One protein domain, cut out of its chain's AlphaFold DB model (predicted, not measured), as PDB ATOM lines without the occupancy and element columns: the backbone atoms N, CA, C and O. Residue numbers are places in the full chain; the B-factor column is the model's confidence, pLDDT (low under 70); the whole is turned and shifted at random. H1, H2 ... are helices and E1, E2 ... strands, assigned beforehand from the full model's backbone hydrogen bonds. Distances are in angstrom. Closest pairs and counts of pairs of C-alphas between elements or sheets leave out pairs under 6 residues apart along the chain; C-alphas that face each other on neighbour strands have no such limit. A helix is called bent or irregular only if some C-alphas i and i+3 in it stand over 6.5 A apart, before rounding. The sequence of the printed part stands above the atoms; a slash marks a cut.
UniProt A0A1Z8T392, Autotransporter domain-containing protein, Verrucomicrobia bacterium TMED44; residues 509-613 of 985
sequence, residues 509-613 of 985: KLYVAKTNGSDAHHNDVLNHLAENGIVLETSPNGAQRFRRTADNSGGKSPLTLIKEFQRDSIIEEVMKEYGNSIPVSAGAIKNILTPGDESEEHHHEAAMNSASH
ATOM      1  N   LYS A 509     162.605 191.187 209.320       85.69
ATOM      2  CA  LYS A 509     163.297 189.941 208.923       85.69
ATOM      3  C   LYS A 509     162.413 188.990 208.114       85.69
ATOM      4  O   LYS A 509     162.829 188.537 207.043       85.69
ATOM      5  N   LEU A 510     161.182 188.729 208.567       86.56
ATOM      6  CA  LEU A 510     160.258 187.828 207.866       86.56
ATOM      7  C   LEU A 510     159.868 188.353 206.483       86.56
ATOM      8  O   LEU A 510     159.790 187.589 205.519       86.56
ATOM      9  N   TYR A 511     159.663 189.663 206.354       86.94
ATOM     10  CA  TYR A 511     159.292 190.269 205.078       86.94
ATOM     11  C   TYR A 511     160.468 190.285 204.094       86.94
ATOM     12  O   TYR A 511     160.304 189.989 202.907       86.94
ATOM     13  N   VAL A 512     161.685 190.552 204.575       83.50
ATOM     14  CA  VAL A 512     162.908 190.459 203.763       83.50
ATOM     15  C   VAL A 512     163.133 189.022 203.285       83.50
ATOM     16  O   VAL A 512     163.405 188.806 202.101       83.50
ATOM     17  N   ALA A 513     162.944 188.028 204.160       81.31
ATOM     18  CA  ALA A 513     163.033 186.614 203.802       81.31
ATOM     19  C   ALA A 513     161.991 186.222 202.738       81.31
ATOM     20  O   ALA A 513     162.346 185.628 201.717       81.31
ATOM     21  N   LYS A 514     160.728 186.635 202.915       81.25
ATOM     22  CA  LYS A 514     159.638 186.435 201.941       81.25
ATOM     23  C   LYS A 514     159.980 186.995 200.561       81.25
ATOM     24  O   LYS A 514     159.731 186.358 199.537       81.25
ATOM     25  N   THR A 515     160.562 188.189 200.522       77.88
ATOM     26  CA  THR A 515     160.879 188.880 199.267       77.88
ATOM     27  C   THR A 515     162.223 188.480 198.657       77.88
ATOM     28  O   THR A 515     162.535 188.910 197.546       77.88
ATOM     29  N   ASN A 516     163.021 187.640 199.328       73.88
ATOM     30  CA  ASN A 516     164.431 187.392 198.998       73.88
ATOM     31  C   ASN A 516     165.242 188.698 198.864       73.88
ATOM     32  O   ASN A 516     166.108 188.805 197.994       73.88
ATOM     33  N   GLY A 517     164.910 189.710 199.671       67.50
ATOM     34  CA  GLY A 517     165.513 191.044 199.596       67.50
ATOM     35  C   GLY A 517     165.172 191.837 198.326       67.50
ATOM     36  O   GLY A 517     165.859 192.807 198.018       67.50
ATOM     37  N   SER A 518     164.150 191.434 197.559       67.75
ATOM     38  CA  SER A 518     163.689 192.159 196.367       67.75
ATOM     39  C   SER A 518     162.569 193.145 196.697       67.75
ATOM     40  O   SER A 518     161.624 192.840 197.414       67.75
ATOM     41  N   ASP A 519     162.584 194.294 196.033       65.94
ATOM     42  CA  ASP A 519     161.513 195.293 196.022       65.94
ATOM     43  C   ASP A 519     160.265 194.881 195.204       65.94
ATOM     44  O   ASP A 519     159.439 195.723 194.859       65.94
ATOM     45  N   ALA A 520     160.076 193.597 194.875       64.75
ATOM     46  CA  ALA A 520     159.036 193.136 193.945       64.75
ATOM     47  C   ALA A 520     157.596 193.537 194.339       64.75
ATOM     48  O   ALA A 520     156.746 193.701 193.460       64.75
ATOM     49  N   HIS A 521     157.334 193.736 195.635       72.75
ATOM     50  CA  HIS A 521     156.035 194.158 196.184       72.75
ATOM     51  C   HIS A 521     155.879 195.678 196.330       72.75
ATOM     52  O   HIS A 521     154.853 196.157 196.807       72.75
ATOM     53  N   HIS A 522     156.860 196.459 195.878       77.12
ATOM     54  CA  HIS A 522     156.835 197.920 195.886       77.12
ATOM     55  C   HIS A 522     155.537 198.499 195.293       77.12
ATOM     56  O   HIS A 522     154.910 199.382 195.879       77.12
ATOM     57  N   ASN A 523     155.091 197.968 194.149       79.19
ATOM     58  CA  ASN A 523     153.860 198.433 193.506       79.19
ATOM     59  C   ASN A 523     152.610 198.139 194.347       79.19
ATOM     60  O   ASN A 523     151.667 198.926 194.313       79.19
ATOM     61  N   ASP A 524     152.599 197.036 195.095       83.38
ATOM     62  CA  ASP A 524     151.477 196.674 195.964       83.38
ATOM     63  C   ASP A 524     151.396 197.641 197.153       83.38
ATOM     64  O   ASP A 524     150.319 198.159 197.449       83.38
ATOM     65  N   VAL A 525     152.546 197.996 197.739       83.00
ATOM     66  CA  VAL A 525     152.648 199.031 198.780       83.00
ATOM     67  C   VAL A 525     152.181 200.392 198.252       83.00
ATOM     68  O   VAL A 525     151.380 201.064 198.899       83.00
ATOM     69  N   LEU A 526     152.609 200.801 197.051       79.75
ATOM     70  CA  LEU A 526     152.146 202.056 196.443       79.75
ATOM     71  C   LEU A 526     150.633 202.069 196.199       79.75
ATOM     72  O   LEU A 526     149.989 203.097 196.416       79.75
ATOM     73  N   ASN A 527     150.062 200.948 195.752       82.25
ATOM     74  CA  ASN A 527     148.618 200.821 195.580       82.25
ATOM     75  C   ASN A 527     147.902 200.945 196.932       82.25
ATOM     76  O   ASN A 527     146.941 201.704 197.030       82.25
ATOM     77  N   HIS A 528     148.419 200.294 197.979       83.56
ATOM     78  CA  HIS A 528     147.872 200.381 199.332       83.56
ATOM     79  C   HIS A 528     147.910 201.815 199.890       83.56
ATOM     80  O   HIS A 528     146.919 202.313 200.431       83.56
ATOM     81  N   LEU A 529     149.019 202.534 199.692       80.81
ATOM     82  CA  LEU A 529     149.145 203.947 200.060       80.81
ATOM     83  C   LEU A 529     148.151 204.827 199.278       80.81
ATOM     84  O   LEU A 529     147.503 205.704 199.858       80.81
ATOM     85  N   ALA A 530     147.980 204.575 197.976       77.56
ATOM     86  CA  ALA A 530     147.038 205.308 197.131       77.56
ATOM     87  C   ALA A 530     145.574 205.077 197.538       77.56
ATOM     88  O   ALA A 530     144.794 206.033 197.579       77.56
ATOM     89  N   GLU A 531     145.207 203.841 197.881       79.44
ATOM     90  CA  GLU A 531     143.888 203.480 198.413       79.44
ATOM     91  C   GLU A 531     143.584 204.210 199.730       79.44
ATOM     92  O   GLU A 531     142.458 204.667 199.936       79.44
ATOM     93  N   ASN A 532     144.608 204.431 200.559       77.00
ATOM     94  CA  ASN A 532     144.525 205.173 201.819       77.00
ATOM     95  C   ASN A 532     144.749 206.694 201.670       77.00
ATOM     96  O   ASN A 532     144.961 207.409 202.651       77.00
ATOM     97  N   GLY A 533     144.658 207.235 200.448       69.44
ATOM     98  CA  GLY A 533     144.647 208.681 200.204       69.44
ATOM     99  C   GLY A 533     146.026 209.350 200.153       69.44
ATOM    100  O   GLY A 533     146.113 210.578 200.262       69.44
ATOM    101  N   ILE A 534     147.101 208.581 199.968       72.88
ATOM    102  CA  ILE A 534     148.445 209.091 199.665       72.88
ATOM    103  C   ILE A 534     148.649 208.973 198.154       72.88
ATOM    104  O   ILE A 534     149.053 207.942 197.627       72.88
ATOM    105  N   VAL A 535     148.312 210.039 197.425       63.97
ATOM    106  CA  VAL A 535     148.206 209.993 195.960       63.97
ATOM    107  C   VAL A 535     149.405 210.667 195.297       63.97
ATOM    108  O   VAL A 535     149.820 211.762 195.689       63.97
ATOM    109  N   LEU A 536     149.920 210.032 194.243       62.78
ATOM    110  CA  LEU A 536     150.872 210.617 193.303       62.78
ATOM    111  C   LEU A 536     150.179 211.713 192.472       62.78
ATOM    112  O   LEU A 536     149.430 211.425 191.539       62.78
ATOM    113  N   GLU A 537     150.441 212.983 192.767       58.19
ATOM    114  CA  GLU A 537     150.034 214.097 191.909       58.19
ATOM    115  C   GLU A 537     151.168 214.473 190.951       58.19
ATOM    116  O   GLU A 537     152.327 214.634 191.333       58.19
ATOM    117  N   THR A 538     150.838 214.695 189.681       47.34
ATOM    118  CA  THR A 538     151.734 215.421 188.779       47.34
ATOM    119  C   THR A 538     151.515 216.916 188.982       47.34
ATOM    120  O   THR A 538     150.447 217.460 188.708       47.34
ATOM    121  N   SER A 539     152.545 217.595 189.484       44.44
ATOM    122  CA  SER A 539     152.612 219.054 189.549       44.44
ATOM    123  C   SER A 539     152.369 219.660 188.155       44.44
ATOM    124  O   SER A 539     152.738 219.032 187.159       44.44
ATOM    125  N   PRO A 540     151.852 220.903 188.041       44.31
ATOM    126  CA  PRO A 540     151.704 221.619 186.763       44.31
ATOM    127  C   PRO A 540     152.986 221.682 185.910       44.31
ATOM    128  O   PRO A 540     152.935 221.965 184.716       44.31
ATOM    129  N   ASN A 541     154.133 221.413 186.534       42.59
ATOM    130  CA  ASN A 541     155.475 221.452 185.969       42.59
ATOM    131  C   ASN A 541     155.971 220.055 185.527       42.59
ATOM    132  O   ASN A 541     157.123 219.926 185.128       42.59
ATOM    133  N   GLY A 542     155.153 219.005 185.672       36.91
ATOM    134  CA  GLY A 542     155.524 217.609 185.409       36.91
ATOM    135  C   GLY A 542     156.264 216.897 186.550       36.91
ATOM    136  O   GLY A 542     156.588 215.724 186.407       36.91
ATOM    137  N   ALA A 543     156.519 217.565 187.682       39.50
ATOM    138  CA  ALA A 543     157.143 216.943 188.852       39.50
ATOM    139  C   ALA A 543     156.135 216.062 189.601       39.50
ATOM    140  O   ALA A 543     155.064 216.540 189.972       39.50
ATOM    141  N   GLN A 544     156.471 214.799 189.843       51.12
ATOM    142  CA  GLN A 544     155.681 213.927 190.708       51.12
ATOM    143  C   GLN A 544     155.792 214.426 192.160       51.12
ATOM    144  O   GLN A 544     156.892 214.671 192.652       51.12
ATOM    145  N   ARG A 545     154.661 214.663 192.827       53.03
ATOM    146  CA  ARG A 545     154.572 215.048 194.243       53.03
ATOM    147  C   ARG A 545     153.508 214.185 194.899       53.03
ATOM    148  O   ARG A 545     152.381 214.150 194.421       53.03
ATOM    149  N   PHE A 546     153.838 213.533 196.003       58.81
ATOM    150  CA  PHE A 546     152.843 212.802 196.777       58.81
ATOM    151  C   PHE A 546     152.106 213.771 197.707       58.81
ATOM    152  O   PHE A 546     152.736 214.596 198.376       58.81
ATOM    153  N   ARG A 547     150.770 213.722 197.719       59.44
ATOM    154  CA  ARG A 547     149.921 214.542 198.593       59.44
ATOM    155  C   ARG A 547     149.009 213.638 199.417       59.44
ATOM    156  O   ARG A 547     148.348 212.764 198.865       59.44
ATOM    157  N   ARG A 548     148.914 213.918 200.720       59.44
ATOM    158  CA  ARG A 548     147.889 213.355 201.605       59.44
ATOM    159  C   ARG A 548     146.557 214.056 201.333       59.44
ATOM    160  O   ARG A 548     146.438 215.264 201.555       59.44
ATOM    161  N   THR A 549     145.565 213.341 200.810       56.69
ATOM    162  CA  THR A 549     144.195 213.862 200.711       56.69
ATOM    163  C   THR A 549     143.553 213.806 202.093       56.69
ATOM    164  O   THR A 549     143.515 212.746 202.707       56.69
ATOM    165  N   ALA A 550     143.080 214.948 202.590       48.72
ATOM    166  CA  ALA A 550     142.741 215.166 203.998       48.72
ATOM    167  C   ALA A 550     141.573 214.330 204.575       48.72
ATOM    168  O   ALA A 550     141.294 214.486 205.755       48.72
ATOM    169  N   ASP A 551     140.914 213.459 203.800       49.88
ATOM    170  CA  ASP A 551     139.628 212.853 204.197       49.88
ATOM    171  C   ASP A 551     139.584 211.310 204.267       49.88
ATOM    172  O   ASP A 551     138.605 210.787 204.787       49.88
ATOM    173  N   ASN A 552     140.603 210.559 203.814       48.56
ATOM    174  CA  ASN A 552     140.473 209.090 203.662       48.56
ATOM    175  C   ASN A 552     141.465 208.213 204.449       48.56
ATOM    176  O   ASN A 552     141.260 207.007 204.492       48.56
ATOM    177  N   SER A 553     142.508 208.756 205.087       50.12
ATOM    178  CA  SER A 553     143.574 207.920 205.681       50.12
ATOM    179  C   SER A 553     143.313 207.471 207.127       50.12
ATOM    180  O   SER A 553     144.246 207.054 207.809       50.12
ATOM    181  N   GLY A 554     142.109 207.684 207.669       54.84
ATOM    182  CA  GLY A 554     141.804 207.411 209.084       54.84
ATOM    183  C   GLY A 554     142.709 208.132 210.102       54.84
ATOM    184  O   GLY A 554     142.670 207.806 211.278       54.84
ATOM    185  N   GLY A 555     143.537 209.094 209.670       64.75
ATOM    186  CA  GLY A 555     144.566 209.734 210.500       64.75
ATOM    187  C   GLY A 555     145.944 209.046 210.536       64.75
ATOM    188  O   GLY A 555     146.892 209.709 210.954       64.75
ATOM    189  N   LYS A 556     146.110 207.823 210.004       75.69
ATOM    190  CA  LYS A 556     147.371 207.041 210.054       75.69
ATOM    191  C   LYS A 556     148.496 207.610 209.177       75.69
ATOM    192  O   LYS A 556     148.205 208.227 208.140       75.69
ATOM    193  N   SER A 557     149.752 207.451 209.602       81.81
ATOM    194  CA  SER A 557     150.936 207.906 208.857       81.81
ATOM    195  C   SER A 557     151.256 206.964 207.678       81.81
ATOM    196  O   SER A 557     150.917 205.779 207.728       81.81
ATOM    197  N   PRO A 558     151.858 207.461 206.581       83.06
ATOM    198  CA  PRO A 558     152.467 206.639 205.544       83.06
ATOM    199  C   PRO A 558     153.326 205.479 206.061       83.06
ATOM    200  O   PRO A 558     153.174 204.378 205.540       83.06
ATOM    201  N   LEU A 559     154.186 205.700 207.065       86.19
ATOM    202  CA  LEU A 559     155.013 204.636 207.651       86.19
ATOM    203  C   LEU A 559     154.155 203.528 208.276       86.19
ATOM    204  O   LEU A 559     154.313 202.363 207.915       86.19
ATOM    205  N   THR A 560     153.158 203.888 209.095       87.12
ATOM    206  CA  THR A 560     152.210 202.926 209.683       87.12
ATOM    207  C   THR A 560     151.516 202.093 208.606       87.12
ATOM    208  O   THR A 560     151.425 200.879 208.731       87.12
ATOM    209  N   LEU A 561     151.068 202.710 207.507       86.56
ATOM    210  CA  LEU A 561     150.395 201.989 206.417       86.56
ATOM    211  C   LEU A 561     151.313 200.978 205.707       86.56
ATOM    212  O   LEU A 561     150.844 199.937 205.246       86.56
ATOM    213  N   ILE A 562     152.614 201.263 205.604       88.56
ATOM    214  CA  ILE A 562     153.593 200.316 205.046       88.56
ATOM    215  C   ILE A 562     153.781 199.140 206.005       88.56
ATOM    216  O   ILE A 562     153.675 197.991 205.568       88.56
ATOM    217  N   LYS A 563     153.986 199.426 207.298       90.00
ATOM    218  CA  LYS A 563     154.112 198.415 208.359       90.00
ATOM    219  C   LYS A 563     152.875 197.500 208.391       90.00
ATOM    220  O   LYS A 563     153.000 196.276 208.399       90.00
ATOM    221  N   GLU A 564     151.667 198.065 208.291       89.75
ATOM    222  CA  GLU A 564     150.408 197.306 208.202       89.75
ATOM    223  C   GLU A 564     150.349 196.408 206.966       89.75
ATOM    224  O   GLU A 564     149.981 195.240 207.081       89.75
ATOM    225  N   PHE A 565     150.738 196.913 205.792       90.25
ATOM    226  CA  PHE A 565     150.766 196.111 204.568       90.25
ATOM    227  C   PHE A 565     151.735 194.923 204.682       90.25
ATOM    228  O   PHE A 565     151.392 193.799 204.300       90.25
ATOM    229  N   GLN A 566     152.942 195.164 205.203       91.38
ATOM    230  CA  GLN A 566     153.959 194.129 205.395       91.38
ATOM    231  C   GLN A 566     153.474 193.065 206.382       91.38
ATOM    232  O   GLN A 566     153.515 191.875 206.067       91.38
ATOM    233  N   ARG A 567     152.934 193.490 207.528       93.12
ATOM    234  CA  ARG A 567     152.332 192.613 208.536       93.12
ATOM    235  C   ARG A 567     151.189 191.787 207.977       93.12
ATOM    236  O   ARG A 567     151.199 190.567 208.105       93.12
ATOM    237  N   ASP A 568     150.218 192.424 207.334       93.75
ATOM    238  CA  ASP A 568     149.051 191.742 206.777       93.75
ATOM    239  C   ASP A 568     149.475 190.679 205.752       93.75
ATOM    240  O   ASP A 568     148.938 189.571 205.745       93.75
ATOM    241  N   SER A 569     150.501 190.988 204.954       91.69
ATOM    242  CA  SER A 569     151.095 190.065 203.987       91.69
ATOM    243  C   SER A 569     151.780 188.852 204.629       91.69
ATOM    244  O   SER A 569     151.857 187.807 203.981       91.69
ATOM    245  N   ILE A 570     152.320 188.981 205.844       93.88
ATOM    246  CA  ILE A 570     152.907 187.869 206.612       93.88
ATOM    247  C   ILE A 570     151.810 187.069 207.318       93.88
ATOM    248  O   ILE A 570     151.792 185.846 207.210       93.88
ATOM    249  N   ILE A 571     150.837 187.741 207.944       95.38
ATOM    250  CA  ILE A 571     149.683 187.094 208.586       95.38
ATOM    251  C   ILE A 571     148.955 186.183 207.593       95.38
ATOM    252  O   ILE A 571     148.592 185.063 207.942       95.38
ATOM    253  N   GLU A 572     148.756 186.613 206.345       93.69
ATOM    254  CA  GLU A 572     148.121 185.774 205.320       93.69
ATOM    255  C   GLU A 572     148.892 184.473 205.031       93.69
ATOM    256  O   GLU A 572     148.271 183.428 204.812       93.69
ATOM    257  N   GLU A 573     150.227 184.505 205.045       93.25
ATOM    258  CA  GLU A 573     151.064 183.318 204.832       93.25
ATOM    259  C   GLU A 573     151.082 182.412 206.061       93.25
ATOM    260  O   GLU A 573     150.858 181.207 205.925       93.25
ATOM    261  N   VAL A 574     151.247 182.993 207.251       94.38
ATOM    262  CA  VAL A 574     151.195 182.267 208.526       94.38
ATOM    263  C   VAL A 574     149.847 181.569 208.679       94.38
ATOM    264  O   VAL A 574     149.803 180.367 208.915       94.38
ATOM    265  N   MET A 575     148.731 182.266 208.453       93.88
ATOM    266  CA  MET A 575     147.392 181.683 208.596       93.88
ATOM    267  C   MET A 575     147.108 180.571 207.581       93.88
ATOM    268  O   MET A 575     146.286 179.692 207.841       93.88
ATOM    269  N   LYS A 576     147.785 180.569 206.429       94.12
ATOM    270  CA  LYS A 576     147.661 179.491 205.439       94.12
ATOM    271  C   LYS A 576     148.341 178.197 205.895       94.12
ATOM    272  O   LYS A 576     147.883 177.121 205.510       94.12
ATOM    273  N   GLU A 577     149.424 178.298 206.660       93.81
ATOM    274  CA  GLU A 577     150.224 177.155 207.116       93.81
ATOM    275  C   GLU A 577     149.863 176.713 208.546       93.81
ATOM    276  O   GLU A 577     149.682 175.521 208.788       93.81
ATOM    277  N   TYR A 578     149.658 177.672 209.450       92.88
ATOM    278  CA  TYR A 578     149.471 177.486 210.893       92.88
ATOM    279  C   TYR A 578     148.084 177.904 211.402       92.88
ATOM    280  O   TYR A 578     147.824 177.842 212.598       92.88
ATOM    281  N   GLY A 579     147.148 178.289 210.527       86.62
ATOM    282  CA  GLY A 579     145.833 178.801 210.946       86.62
ATOM    283  C   GLY A 579     144.952 177.819 211.733       86.62
ATOM    284  O   GLY A 579     143.987 178.253 212.347       86.62
ATOM    285  N   ASN A 580     145.266 176.518 211.731       83.62
ATOM    286  CA  ASN A 580     144.591 175.526 212.584       83.62
ATOM    287  C   ASN A 580     145.199 175.426 213.994       83.62
ATOM    288  O   ASN A 580     144.593 174.804 214.858       83.62
ATOM    289  N   SER A 581     146.406 175.961 214.193       81.56
ATOM    290  CA  SER A 581     147.149 175.918 215.457       81.56
ATOM    291  C   SER A 581     147.016 177.212 216.254       81.56
ATOM    292  O   SER A 581     147.223 177.186 217.454       81.56
ATOM    293  N   ILE A 582     146.659 178.322 215.603       86.06
ATOM    294  CA  ILE A 582     146.495 179.626 216.248       86.06
ATOM    295  C   ILE A 582     145.024 179.799 216.674       86.06
ATOM    296  O   ILE A 582     144.137 179.721 215.815       86.06
ATOM    297  N   PRO A 583     144.722 180.088 217.955       83.94
ATOM    298  CA  PRO A 583     143.347 180.140 218.466       83.94
ATOM    299  C   PRO A 583     142.586 181.425 218.086       83.94
ATOM    300  O   PRO A 583     141.433 181.617 218.476       83.94
ATOM    301  N   VAL A 584     143.183 182.310 217.286       90.50
ATOM    302  CA  VAL A 584     142.628 183.613 216.891       90.50
ATOM    303  C   VAL A 584     142.557 183.780 215.371       90.50
ATOM    304  O   VAL A 584     143.312 183.193 214.602       90.50
ATOM    305  N   SER A 585     141.613 184.603 214.904       91.50
ATOM    306  CA  SER A 585     141.471 184.897 213.470       91.50
ATOM    307  C   SER A 585     142.580 185.818 212.942       91.50
ATOM    308  O   SER A 585     143.149 186.605 213.689       91.50
ATOM    309  N   ALA A 586     142.794 185.841 211.621       92.50
ATOM    310  CA  ALA A 586     143.714 186.794 210.989       92.50
ATOM    311  C   ALA A 586     143.413 188.260 211.371       92.50
ATOM    312  O   ALA A 586     144.330 189.052 211.544       92.50
ATOM    313  N   GLY A 587     142.132 188.624 211.520       91.50
ATOM    314  CA  GLY A 587     141.737 189.968 211.954       91.50
ATOM    315  C   GLY A 587     142.114 190.265 213.406       91.50
ATOM    316  O   GLY A 587     142.497 191.385 213.712       91.50
ATOM    317  N   ALA A 588     142.069 189.260 214.280       90.69
ATOM    318  CA  ALA A 588     142.515 189.387 215.664       90.69
ATOM    319  C   ALA A 588     144.038 189.574 215.748       90.69
ATOM    320  O   ALA A 588     144.489 190.473 216.446       90.69
ATOM    321  N   ILE A 589     144.817 188.822 214.959       92.94
ATOM    322  CA  ILE A 589     146.279 188.999 214.883       92.94
ATOM    323  C   ILE A 589     146.635 190.417 214.415       92.94
ATOM    324  O   ILE A 589     147.560 191.027 214.940       92.94
ATOM    325  N   LYS A 590     145.875 190.991 213.471       91.56
ATOM    326  CA  LYS A 590     146.075 192.386 213.041       91.56
ATOM    327  C   LYS A 590     145.864 193.394 214.169       91.56
ATOM    328  O   LYS A 590     146.588 194.381 214.195       91.56
ATOM    329  N   ASN A 591     144.903 193.150 215.060       88.06
ATOM    330  CA  ASN A 591     144.667 194.012 216.219       88.06
ATOM    331  C   ASN A 591     145.782 193.856 217.262       88.06
ATOM    332  O   ASN A 591     146.241 194.861 217.783       88.06
ATOM    333  N   ILE A 592     146.240 192.623 217.513       88.81
ATOM    334  CA  ILE A 592     147.346 192.311 218.441       88.81
ATOM    335  C   ILE A 592     148.667 192.943 217.983       88.81
ATOM    336  O   ILE A 592     149.471 193.382 218.797       88.81
ATOM    337  N   LEU A 593     148.900 192.965 216.671       90.25
ATOM    338  CA  LEU A 593     150.134 193.444 216.050       90.25
ATOM    339  C   LEU A 593     149.946 194.823 215.406       90.25
ATOM    340  O   LEU A 593     150.398 195.050 214.274       90.25
ATOM    341  N   THR A 594     149.199 195.718 216.044       86.06
ATOM    342  CA  THR A 594     148.974 197.067 215.513       86.06
ATOM    343  C   THR A 594     150.291 197.856 215.529       86.06
ATOM    344  O   THR A 594     150.843 198.057 216.602       86.06
ATOM    345  N   PRO A 595     150.835 198.293 214.370       81.31
ATOM    346  CA  PRO A 595     151.987 199.194 214.364       81.31
ATOM    347  C   PRO A 595     151.520 200.582 214.828       81.31
ATOM    348  O   PRO A 595     150.553 201.115 214.270       81.31
ATOM    349  N   GLY A 596     152.155 201.160 215.849       67.75
ATOM    350  CA  GLY A 596     151.553 202.265 216.602       67.75
ATOM    351  C   GLY A 596     152.486 202.959 217.591       67.75
ATOM    352  O   GLY A 596     153.670 203.095 217.329       67.75
ATOM    353  N   ASP A 597     151.930 203.465 218.698       62.66
ATOM    354  CA  ASP A 597     152.726 204.073 219.777       62.66
ATOM    355  C   ASP A 597     153.675 203.015 220.394       62.66
ATOM    356  O   ASP A 597     153.360 201.826 220.368       62.66
ATOM    357  N   GLU A 598     154.804 203.431 220.989       60.03
ATOM    358  CA  GLU A 598     155.872 202.541 221.516       60.03
ATOM    359  C   GLU A 598     155.357 201.346 222.357       60.03
ATOM    360  O   GLU A 598     155.963 200.276 222.358       60.03
ATOM    361  N   SER A 599     154.226 201.487 223.066       61.19
ATOM    362  CA  SER A 599     153.625 200.399 223.854       61.19
ATOM    363  C   SER A 599     152.894 199.334 223.028       61.19
ATOM    364  O   SER A 599     152.789 198.193 223.470       61.19
ATOM    365  N   GLU A 600     152.351 199.702 221.867       69.38
ATOM    366  CA  GLU A 600     151.653 198.804 220.935       69.38
ATOM    367  C   GLU A 600     152.648 198.149 219.962       69.38
ATOM    368  O   GLU A 600     152.511 196.976 219.605       69.38
ATOM    369  N   GLU A 601     153.695 198.888 219.578       76.44
ATOM    370  CA  GLU A 601     154.631 198.502 218.519       76.44
ATOM    371  C   GLU A 601     155.517 197.300 218.879       76.44
ATOM    372  O   GLU A 601     155.870 196.521 217.993       76.44
ATOM    373  N   HIS A 602     155.790 197.044 220.164       79.56
ATOM    374  CA  HIS A 602     156.648 195.925 220.566       79.56
ATOM    375  C   HIS A 602     156.161 194.560 220.045       79.56
ATOM    376  O   HIS A 602     156.959 193.762 219.545       79.56
ATOM    377  N   HIS A 603     154.854 194.274 220.134       85.25
ATOM    378  CA  HIS A 603     154.326 192.995 219.648       85.25
ATOM    379  C   HIS A 603     154.482 192.874 218.132       85.25
ATOM    380  O   HIS A 603     154.856 191.813 217.627       85.25
ATOM    381  N   HIS A 604     154.242 193.975 217.411       88.88
ATOM    382  CA  HIS A 604     154.469 194.054 215.974       88.88
ATOM    383  C   HIS A 604     155.933 193.763 215.627       88.88
ATOM    384  O   HIS A 604     156.199 192.896 214.792       88.88
ATOM    385  N   GLU A 605     156.872 194.441 216.286       85.31
ATOM    386  CA  GLU A 605     158.307 194.288 216.059       85.31
ATOM    387  C   GLU A 605     158.773 192.850 216.334       85.31
ATOM    388  O   GLU A 605     159.429 192.237 215.485       85.31
ATOM    389  N   ALA A 606     158.399 192.280 217.483       83.44
ATOM    390  CA  ALA A 606     158.791 190.932 217.888       83.44
ATOM    391  C   ALA A 606     158.265 189.863 216.915       83.44
ATOM    392  O   ALA A 606     159.016 188.989 216.466       83.44
ATOM    393  N   ALA A 607     156.994 189.966 216.521       89.50
ATOM    394  CA  ALA A 607     156.397 189.041 215.570       89.50
ATOM    395  C   ALA A 607     157.046 189.177 214.179       89.50
ATOM    396  O   ALA A 607     157.497 188.194 213.593       89.50
ATOM    397  N   MET A 608     157.169 190.398 213.649       90.88
ATOM    398  CA  MET A 608     157.688 190.641 212.294       90.88
ATOM    399  C   MET A 608     159.182 190.317 212.133       90.88
ATOM    400  O   MET A 608     159.638 190.039 211.016       90.88
ATOM    401  N   ASN A 609     159.929 190.298 213.238       85.31
ATOM    402  CA  ASN A 609     161.342 189.923 213.283       85.31
ATOM    403  C   ASN A 609     161.599 188.494 213.802       85.31
ATOM    404  O   ASN A 609     162.752 188.143 214.061       85.31
ATOM    405  N   SER A 610     160.560 187.659 213.906       86.12
ATOM    406  CA  SER A 610     160.691 186.229 214.216       86.12
ATOM    407  C   SER A 610     161.520 185.478 213.157       86.12
ATOM    408  O   SER A 610     161.599 185.892 211.998       86.12
ATOM    409  N   ALA A 611     162.156 184.361 213.530       82.31
ATOM    410  CA  ALA A 611     163.057 183.626 212.631       82.31
ATOM    411  C   ALA A 611     162.328 182.890 211.495       82.31
ATOM    412  O   ALA A 611     162.880 182.702 210.407       82.31
ATOM    413  N   SER A 612     161.079 182.490 211.728       86.88
ATOM    414  CA  SER A 612     160.238 181.797 210.760       86.88
ATOM    415  C   SER A 612     158.751 182.062 211.001       86.88
ATOM    416  O   SER A 612     158.351 182.628 212.017       86.88
ATOM    417  N   HIS A 613     157.902 181.616 210.070       91.19
ATOM    418  CA  HIS A 613     156.450 181.619 210.274       91.19
ATOM    419  C   HIS A 613     156.006 180.735 211.451       91.19
ATOM    420  O   HIS A 613     154.958 181.007 212.031       91.19
TER     421      HIS A 613
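AT A GLANCE: This is residues 509 to 613 of the 985 residues of the protein "Autotransporter domain-containing protein" of Verrucomicrobia bacterium TMED44 (UniProt A0A1Z8T392). One long helix, H3, runs through a loose body in which the shorter helices H2 and H4 pack crosswise on it and H1 and H5 meet it more lightly; a small two-stranded hairpin, E1 and E2, makes an arm beyond the end of H3 where that helix begins. The printed part has 105 residues, with five named helices and two named strands in the order H1 H2 E1 E2 H3 H4 H5; the sheet E1 - E2 is antiparallel and the class is mostly helix. The whole is only just loose, close to compact, with a radius of gyration of the C-alphas of 15.8 A, and its elongated outline spans 54 by 29 by 22 A.

HOW THE PARTS SIT: Look first at E1, residues 534 to 538, and E2, residues 544 to 548, an antiparallel hairpin at 146 degrees; N 537 and O 545 are within hydrogen-bond range at 2.8 A, as are N 547 and O 535 at 3.0 A. Before them find H2, residues 522 to 531, whose Leu 529 has its C-alpha 7.4 A from that of Val 535, the closest pair of H2 and E1. The hub is H3, residues 558 to 578, which touches H2 with residues 558 to 565 alone, at a steep tilt of 66 degrees, opposite ways; the closest C-alphas, of Val 525 and Ile 562, are 6.5 A apart. Farther along, its residues 567 to 575 alone touch H4, residues 586 to 592, at a steep tilt of 51 degrees, opposite ways, closest at the C-alphas of Ile 571 and Ala 586, 6.4 A. H1, residues 509 to 515, only just touches H3, with 3 pairs of C-alphas within 8 A, about perpendicular at 80 degrees; the closest are those of Tyr 511 and Gln 566, 6.6 A. H5, residues 598 to 608, also only just touches H3, with 3 pairs, closest at the C-alphas of Arg 567 and Met 608, 6.8 A. H1 and H2 are apart. Every O i to N i+4 pair is within hydrogen-bond range in H1, H2 and H4, against 16 of 17 in H3 and 4 of 7 in H5.

IN THESE COORDINATES: Find C-alpha 558 at (152.467, 206.639, 205.544); from there H3 runs 29.8 A to C-alpha 578 at (149.471, 177.486, 210.893). H5 runs 15.2 A to C-alpha 608 at (157.688, 190.641, 212.294) and is only just irregular, with C-alphas 600 and 603 6.52 A apart. H2 measures 14.3 A, E2 13.4 A, E1 13.0 A, and H1 and H4 10.0 A each.

THE WHOLE: The C-alphas farthest apart, of Asn 541 and Ser 581, are 54.9 A apart. The printed part has no cut, and no link is long. Mean pLDDT of the printed part is 77.3; look for values under 70 at residues 517 to 520, 533, 535 to 555 and 596 to 600.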